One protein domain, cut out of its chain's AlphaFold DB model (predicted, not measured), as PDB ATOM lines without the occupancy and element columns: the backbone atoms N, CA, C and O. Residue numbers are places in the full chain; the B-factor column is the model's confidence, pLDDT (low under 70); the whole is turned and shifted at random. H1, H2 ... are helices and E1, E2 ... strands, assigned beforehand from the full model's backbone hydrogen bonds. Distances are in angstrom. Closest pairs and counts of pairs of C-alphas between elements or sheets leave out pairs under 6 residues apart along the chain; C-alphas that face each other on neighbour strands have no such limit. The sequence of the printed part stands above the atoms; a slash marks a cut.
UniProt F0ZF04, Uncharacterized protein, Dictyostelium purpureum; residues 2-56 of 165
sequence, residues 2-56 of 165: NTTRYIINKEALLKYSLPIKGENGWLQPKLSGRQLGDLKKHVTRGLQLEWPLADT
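AT A GLANCE: This is residues 2 to 56 of the 165 residues of an uncharacterized protein of Dictyostelium purpureum (UniProt F0ZF04). From its first residues the printed part runs as a thin strand-like tail into a short helix, H1, goes on to a small two-strand hairpin, E1 and E2, at the far end of a rod, and folds back into a longer helix, H2, that runs the opposite way to H1. After H2 the last residues, 47 to 56, turn back again as a loop with no named element. The printed part has 55 residues, with two named helices and two named strands in the order H1, E1, E2, H2; the sheet has the order E1 - E2 and is antiparallel, and the class is mixed, helices and strands. The whole is loose, with a radius of gyration of the C-alphas of 13.3 A, and the C-alphas span 47 by 18 by 18 A along their three main axes.

IN THESE COORDINATES: Residues 2 to 9 come before the first named element. H1 is residues 10 to 17, beginning with C-alpha 10 at (-45.065, 14.151, -42.651), and is 10.5 A from first to last C-alpha. E1 is residues 20 to 22 and E2 is residues 25 to 27, with C-alpha 25 at (-29.454, -3.267, -50.585). H2 is residues 33 to 46, the longest helix, 19.1 A from first to last C-alpha, and it ends with C-alpha 46 at (-47.955, 28.390, -53.598).

HOW THE PARTS SIT: H1 and H2 are close but not clearly touching, with 2 pairs of C-alphas within 8 A. Their closest C-alphas, those of Ser 17 and Leu 36, are 7.3 A apart. Their lines stand at a shallow tilt of 34.9 degrees, only just short of steep, and they run opposite ways. E1 and E2 form a hairpin of antiparallel neighbour strands, with 135 degrees between their N-to-C directions. The C-alphas of Lys 21 and Trp 26, which face each other, are 4.6 A apart. N 22 and O 25 are within hydrogen-bond range at 2.8 A, and so are N 27 and O 20 at 2.8 A. H1 and E2 are apart, and so are E1 and H2. In H1 and H2 every O i to N i+4 pair is within hydrogen-bond range.

THE WHOLE: The outline is a rod, and the two C-alphas farthest apart in the domain, those of Asn 2 and Asn 24, are 47.4 A from each other. The C-alphas of the first and last printed residues, Asn 2 and Thr 56, are 33.9 A apart. The printed part has no cut, and the links H1 to E1, E1 to E2 and E2 to H2 are tight. The mean pLDDT of the printed part is 85.9, and residues 2 to 5 are under 70.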
ATOM      1  N   ASN A   2     -63.002  28.680 -50.504       40.88
ATOM      2  CA  ASN A   2     -62.918  27.446 -49.729       40.88
ATOM      3  C   ASN A   2     -61.453  27.179 -49.389       40.88
ATOM      4  O   ASN A   2     -60.695  26.685 -50.219       40.88
ATOM      5  N   THR A   3     -61.052  27.535 -48.174       51.97
ATOM      6  CA  THR A   3     -59.800  27.095 -47.571       51.97
ATOM      7  C   THR A   3     -59.941  25.614 -47.245       51.97
ATOM      8  O   THR A   3     -60.186  25.217 -46.107       51.97
ATOM      9  N   THR A   4     -59.803  24.760 -48.262       57.84
ATOM     10  CA  THR A   4     -59.413  23.378 -48.018       57.84
ATOM     11  C   THR A   4     -58.113  23.441 -47.222       57.84
ATOM     12  O   THR A   4     -57.082  23.903 -47.708       57.84
ATOM     13  N   ARG A   5     -58.186  23.072 -45.939       69.00
ATOM     14  CA  ARG A   5     -57.016  22.966 -45.067       69.00
ATOM     15  C   ARG A   5     -56.181  21.803 -45.587       69.00
ATOM     16  O   ARG A   5     -56.371  20.664 -45.174       69.00
ATOM     17  N   TYR A   6     -55.309  22.070 -46.552       72.19
ATOM     18  CA  TYR A   6     -54.337  21.091 -47.011       72.19
ATOM     19  C   TYR A   6     -53.403  20.776 -45.841       72.19
ATOM     20  O   TYR A   6     -52.647  21.633 -45.391       72.19
ATOM     21  N   ILE A   7     -53.481  19.550 -45.327       79.69
ATOM     22  CA  ILE A   7     -52.576  19.039 -44.297       79.69
ATOM     23  C   ILE A   7     -51.605  18.095 -44.989       79.69
ATOM     24  O   ILE A   7     -51.999  17.094 -45.587       79.69
ATOM     25  N   ILE A   8     -50.319  18.420 -44.923       83.12
ATOM     26  CA  ILE A   8     -49.275  17.599 -45.523       83.12
ATOM     27  C   ILE A   8     -48.856  16.536 -44.510       83.12
ATOM     28  O   ILE A   8     -48.311  16.852 -43.453       83.12
ATOM     29  N   ASN A   9     -49.082  15.264 -44.842       88.50
ATOM     30  CA  ASN A   9     -48.678  14.158 -43.982       88.50
ATOM     31  C   ASN A   9     -47.146  13.980 -44.005       88.50
ATOM     32  O   ASN A   9     -46.555  13.560 -45.006       88.50
ATOM     33  N   LYS A  10     -46.512  14.275 -42.868       86.62
ATOM     34  CA  LYS A  10     -45.065  14.151 -42.651       86.62
ATOM     35  C   LYS A  10     -44.558  12.714 -42.801       86.62
ATOM     36  O   LYS A  10     -43.483  12.504 -43.360       86.62
ATOM     37  N   GLU A  11     -45.319  11.727 -42.336       88.56
ATOM     38  CA  GLU A  11     -44.926  10.313 -42.371       88.56
ATOM     39  C   GLU A  11     -44.884   9.783 -43.804       88.56
ATOM     40  O   GLU A  11     -43.928   9.116 -44.202       88.56
ATOM     41  N   ALA A  12     -45.880  10.152 -44.615       87.19
ATOM     42  CA  ALA A  12     -45.921   9.799 -46.031       87.19
ATOM     43  C   ALA A  12     -44.741  10.417 -46.796       87.19
ATOM     44  O   ALA A  12     -44.085   9.737 -47.587       87.19
ATOM     45  N   LEU A  13     -44.423  11.686 -46.521       88.94
ATOM     46  CA  LEU A  13     -43.256  12.358 -47.093       88.94
ATOM     47  C   LEU A  13     -41.958  11.617 -46.779       88.94
ATOM     48  O   LEU A  13     -41.167  11.375 -47.689       88.94
ATOM     49  N   LEU A  14     -41.740  11.226 -45.523       89.06
ATOM     50  CA  LEU A  14     -40.547  10.475 -45.122       89.06
ATOM     51  C   LEU A  14     -40.484   9.104 -45.802       89.06
ATOM     52  O   LEU A  14     -39.446   8.748 -46.353       89.06
ATOM     53  N   LYS A  15     -41.607   8.379 -45.854       90.56
ATOM     54  CA  LYS A  15     -41.695   7.054 -46.487       90.56
ATOM     55  C   LYS A  15     -41.322   7.069 -47.972       90.56
ATOM     56  O   LYS A  15     -40.749   6.102 -48.462       90.56
ATOM     57  N   TYR A  16     -41.665   8.136 -48.696       90.75
ATOM     58  CA  TYR A  16     -41.419   8.226 -50.139       90.75
ATOM     59  C   TYR A  16     -40.135   8.963 -50.524       90.75
ATOM     60  O   TYR A  16     -39.696   8.823 -51.665       90.75
ATOM     61  N   SER A  17     -39.550   9.735 -49.606       88.56
ATOM     62  CA  SER A  17     -38.323  10.506 -49.842       88.56
ATOM     63  C   SER A  17     -37.053   9.824 -49.354       88.56
ATOM     64  O   SER A  17     -35.980  10.090 -49.895       88.56
ATOM     65  N   LEU A  18     -37.155   8.955 -48.348       89.62
ATOM     66  CA  LEU A  18     -36.013   8.228 -47.816       89.62
ATOM     67  C   LEU A  18     -35.832   6.884 -48.535       89.62
ATOM     68  O   LEU A  18     -36.818   6.245 -48.909       89.62
ATOM     69  N   PRO A  19     -34.581   6.438 -48.729       92.31
ATOM     70  CA  PRO A  19     -34.313   5.098 -49.225       92.31
ATOM     71  C   PRO A  19     -34.742   4.046 -48.193       92.31
ATOM     72  O   PRO A  19     -34.596   4.243 -46.986       92.31
ATOM     73  N   ILE A  20     -35.247   2.911 -48.675       91.94
ATOM     74  CA  ILE A  20     -35.708   1.793 -47.837       91.94
ATOM     75  C   ILE A  20     -34.690   0.659 -47.948       91.94
ATOM     76  O   ILE A  20     -34.272   0.313 -49.049       91.94
ATOM     77  N   LYS A  21     -34.280   0.065 -46.827       91.69
ATOM     78  CA  LYS A  21     -33.388  -1.100 -46.843       91.69
ATOM     79  C   LYS A  21     -34.180  -2.347 -47.261       91.69
ATOM     80  O   LYS A  21     -35.097  -2.742 -46.549       91.69
ATOM     81  N   GLY A  22     -33.844  -2.927 -48.407       90.75
ATOM     82  CA  GLY A  22     -34.352  -4.213 -48.890       90.75
ATOM     83  C   GLY A  22     -33.334  -5.344 -48.710       90.75
ATOM     84  O   GLY A  22     -32.251  -5.132 -48.160       90.75
ATOM     85  N   GLU A  23     -33.672  -6.542 -49.196       91.06
ATOM     86  CA  GLU A  23     -32.819  -7.744 -49.091       91.06
ATOM     87  C   GLU A  23     -31.476  -7.582 -49.816       91.06
ATOM     88  O   GLU A  23     -30.431  -7.906 -49.261       91.06
ATOM     89  N   ASN A  24     -31.487  -6.982 -51.011       89.69
ATOM     90  CA  ASN A  24     -30.297  -6.817 -51.857       89.69
ATOM     91  C   ASN A  24     -29.696  -5.399 -51.811       89.69
ATOM     92  O   ASN A  24     -28.952  -5.008 -52.709       89.69
ATOM     93  N   GLY A  25     -30.019  -4.606 -50.784       93.00
ATOM     94  CA  GLY A  25     -29.454  -3.267 -50.585       93.00
ATOM     95  C   GLY A  25     -30.495  -2.164 -50.410       93.00
ATOM     96  O   GLY A  25     -31.630  -2.405 -50.008       93.00
ATOM     97  N   TRP A  26     -30.091  -0.919 -50.662       94.19
ATOM     98  CA  TRP A  26     -30.956   0.249 -50.491       94.19
ATOM     99  C   TRP A  26     -31.807   0.486 -51.737       94.19
ATOM    100  O   TRP A  26     -31.288   0.749 -52.819       94.19
ATOM    101  N   LEU A  27     -33.123   0.435 -51.566       91.38
ATOM    102  CA  LEU A  27     -34.087   0.808 -52.587       91.38
ATOM    103  C   LEU A  27     -34.119   2.326 -52.743       91.38
ATOM    104  O   LEU A  27     -34.114   3.076 -51.761       91.38
ATOM    105  N   GLN A  28     -34.189   2.773 -53.994       91.19
ATOM    106  CA  GLN A  28     -34.314   4.183 -54.331       91.19
ATOM    107  C   GLN A  28     -35.652   4.748 -53.813       91.19
ATOM    108  O   GLN A  28     -36.680   4.068 -53.896       91.19
ATOM    109  N   PRO A  29     -35.680   5.992 -53.301       93.50
ATOM    110  CA  PRO A  29     -36.930   6.644 -52.933       93.50
ATOM    111  C   PRO A  29     -37.839   6.845 -54.151       93.50
ATOM    112  O   PRO A  29     -37.371   7.105 -55.261       93.50
ATOM    113  N   LYS A  30     -39.158   6.784 -53.928       91.75
ATOM    114  CA  LYS A  30     -40.155   7.034 -54.985       91.75
ATOM    115  C   LYS A  30     -40.139   8.487 -55.464       91.75
ATOM    116  O   LYS A  30     -40.474   8.754 -56.613       91.75
ATOM    117  N   LEU A  31     -39.769   9.417 -54.583       90.38
ATOM    118  CA  LEU A  31     -39.578  10.824 -54.912       90.38
ATOM    119  C   LEU A  31     -38.086  11.126 -55.030       90.38
ATOM    120  O   LEU A  31     -37.332  11.003 -54.066       90.38
ATOM    121  N   SER A  32     -37.663  11.572 -56.212       90.81
ATOM    122  CA  SER A  32     -36.304  12.073 -56.415       90.81
ATOM    123  C   SER A  32     -36.060  13.361 -55.619       90.81
ATOM    124  O   SER A  32     -36.984  14.132 -55.342       90.81
ATOM    125  N   GLY A  33     -34.790  13.656 -55.322       89.56
ATOM    126  CA  GLY A  33     -34.416  14.890 -54.623       89.56
ATOM    127  C   GLY A  33     -34.895  16.163 -55.336       89.56
ATOM    128  O   GLY A  33     -35.288  17.125 -54.678       89.56
ATOM    129  N   ARG A  34     -34.947  16.155 -56.677       91.06
ATOM    130  CA  ARG A  34     -35.482  17.273 -57.471       91.06
ATOM    131  C   ARG A  34     -36.992  17.431 -57.290       91.06
ATOM    132  O   ARG A  34     -37.435  18.530 -56.977       91.06
ATOM    133  N   GLN A  35     -37.759  16.344 -57.420       92.00
ATOM    134  CA  GLN A  35     -39.215  16.362 -57.216       92.00
ATOM    135  C   GLN A  35     -39.581  16.819 -55.803       92.00
ATOM    136  O   GLN A  35     -40.498  17.617 -55.632       92.00
ATOM    137  N   LEU A  36     -38.834  16.370 -54.792       91.44
ATOM    138  CA  LEU A  36     -39.025  16.822 -53.417       91.44
ATOM    139  C   LEU A  36     -38.703  18.313 -53.249       91.44
ATOM    140  O   LEU A  36     -39.423  19.023 -52.549       91.44
ATOM    141  N   GLY A  37     -37.656  18.805 -53.915       90.62
ATOM    142  CA  GLY A  37     -37.321  20.226 -53.948       90.62
ATOM    143  C   GLY A  37     -38.410  21.079 -54.602       90.62
ATOM    144  O   GLY A  37     -38.739  22.151 -54.091       90.62
ATOM    145  N   ASP A  38     -39.003  20.606 -55.695       93.50
ATOM    146  CA  ASP A  38     -40.086  21.312 -56.381       93.50
ATOM    147  C   ASP A  38     -41.397  21.263 -55.580       93.50
ATOM    148  O   ASP A  38     -42.054  22.295 -55.432       93.50
ATOM    149  N   LEU A  39     -41.712  20.129 -54.941       91.12
ATOM    150  CA  LEU A  39     -42.821  20.016 -53.990       91.12
ATOM    151  C   LEU A  39     -42.642  20.988 -52.815       91.12
ATOM    152  O   LEU A  39     -43.568  21.725 -52.484       91.12
ATOM    153  N   LYS A  40     -41.439  21.067 -52.234       91.19
ATOM    154  CA  LYS A  40     -41.123  22.022 -51.160       91.19
ATOM    155  C   LYS A  40     -41.347  23.470 -51.590       91.19
ATOM    156  O   LYS A  40     -41.895  24.253 -50.815       91.19
ATOM    157  N   LYS A  41     -40.970  23.842 -52.817       91.88
ATOM    158  CA  LYS A  41     -41.238  25.188 -53.354       91.88
ATOM    159  C   LYS A  41     -42.734  25.435 -53.531       91.88
ATOM    160  O   LYS A  41     -43.197  26.512 -53.178       91.88
ATOM    161  N   HIS A  42     -43.480  24.467 -54.064       91.06
ATOM    162  CA  HIS A  42     -44.919  24.611 -54.280       91.06
ATOM    163  C   HIS A  42     -45.681  24.757 -52.957       91.06
ATOM    164  O   HIS A  42     -46.527  25.636 -52.822       91.06
ATOM    165  N   VAL A  43     -45.310  23.966 -51.951       89.75
ATOM    166  CA  VAL A  43     -45.885  24.020 -50.603       89.75
ATOM    167  C   VAL A  43     -45.604  25.359 -49.920       89.75
ATOM    168  O   VAL A  43     -46.525  25.996 -49.419       89.75
ATOM    169  N   THR A  44     -44.352  25.814 -49.942       87.44
ATOM    170  CA  THR A  44     -43.962  27.037 -49.223       87.44
ATOM    171  C   THR A  44     -44.383  28.321 -49.937       87.44
ATOM    172  O   THR A  44     -44.762  29.282 -49.279       87.44
ATOM    173  N   ARG A  45     -44.341  28.362 -51.276       89.06
ATOM    174  CA  ARG A  45     -44.653  29.574 -52.059       89.06
ATOM    175  C   ARG A  45     -46.091  29.620 -52.559       89.06
ATOM    176  O   ARG A  45     -46.683  30.689 -52.576       89.06
ATOM    177  N   GLY A  46     -46.617  28.484 -53.015       86.31
ATOM    178  CA  GLY A  46     -47.955  28.390 -53.598       86.31
ATOM    179  C   GLY A  46     -49.027  28.226 -52.530       86.31
ATOM    180  O   GLY A  46     -49.941  29.036 -52.449       86.31
ATOM    181  N   LEU A  47     -48.884  27.201 -51.687       85.19
ATOM    182  CA  LEU A  47     -49.846  26.903 -50.619       85.19
ATOM    183  C   LEU A  47     -49.609  27.718 -49.338       85.19
ATOM    184  O   LEU A  47     -50.452  27.679 -48.449       85.19
ATOM    185  N   GLN A  48     -48.484  28.440 -49.243       84.25
ATOM    186  CA  GLN A  48     -48.078  29.227 -48.066       84.25
ATOM    187  C   GLN A  48     -48.090  28.413 -46.758       84.25
ATOM    188  O   GLN A  48     -48.378  28.932 -45.683       84.25
ATOM    189  N   LEU A  49     -47.773  27.119 -46.855       85.75
ATOM    190  CA  LEU A  49     -47.709  26.202 -45.720       85.75
ATOM    191  C   LEU A  49     -46.265  26.010 -45.259       85.75
ATOM    192  O   LEU A  49     -45.324  25.999 -46.061       85.75
ATOM    193  N   GLU A  50     -46.100  25.786 -43.957       85.50
ATOM    194  CA  GLU A  50     -44.811  25.404 -43.393       85.50
ATOM    195  C   GLU A  50     -44.389  24.024 -43.904       85.50
ATOM    196  O   GLU A  50     -45.171  23.071 -43.960       85.50
ATOM    197  N   TRP A  51     -43.122  23.911 -44.301       88.75
ATOM    198  CA  TRP A  51     -42.579  22.636 -44.742       88.75
ATOM    199  C   TRP A  51     -42.361  21.716 -43.526       88.75
ATOM    200  O   TRP A  51     -41.615  22.084 -42.622       88.75
ATOM    201  N   PRO A  52     -42.940  20.500 -43.498       86.38
ATOM    202  CA  PRO A  52     -42.988  19.678 -42.283       86.38
ATOM    203  C   PRO A  52     -41.666  18.971 -41.922       86.38
ATOM    204  O   PRO A  52     -41.588  18.294 -40.891       86.38
ATOM    205  N   LEU A  53     -40.630  19.067 -42.766       85.88
ATOM    206  CA  LEU A  53     -39.315  18.462 -42.521       85.88
ATOM    207  C   LEU A  53     -38.291  19.532 -42.133       85.88
ATOM    208  O   LEU A  53     -38.220  20.582 -42.766       85.88
ATOM    209  N   ALA A  54     -37.457  19.231 -41.138       82.06
ATOM    210  CA  ALA A  54     -36.390  20.127 -40.709       82.06
ATOM    211  C   ALA A  54     -35.348  20.345 -41.820       82.06
ATOM    212  O   ALA A  54     -35.022  19.427 -42.580       82.06
ATOM    213  N   ASP A  55     -34.791  21.552 -41.889       78.19
ATOM    214  CA  ASP A  55     -33.687  21.847 -42.796       78.19
ATOM    215  C   ASP A  55     -32.410  21.137 -42.328       78.19
ATOM    216  O   ASP A  55     -31.930  21.322 -41.214       78.19
ATOM    217  N   THR A  56     -31.812  20.338 -43.210       70.25
ATOM    218  CA  THR A  56     -30.612  19.538 -42.921       70.25
ATOM    219  C   THR A  56     -29.305  20.328 -43.029       70.25
ATOM    220  O   THR A  56     -28.237  19.725 -43.165       70.25
TER     221      THR A  56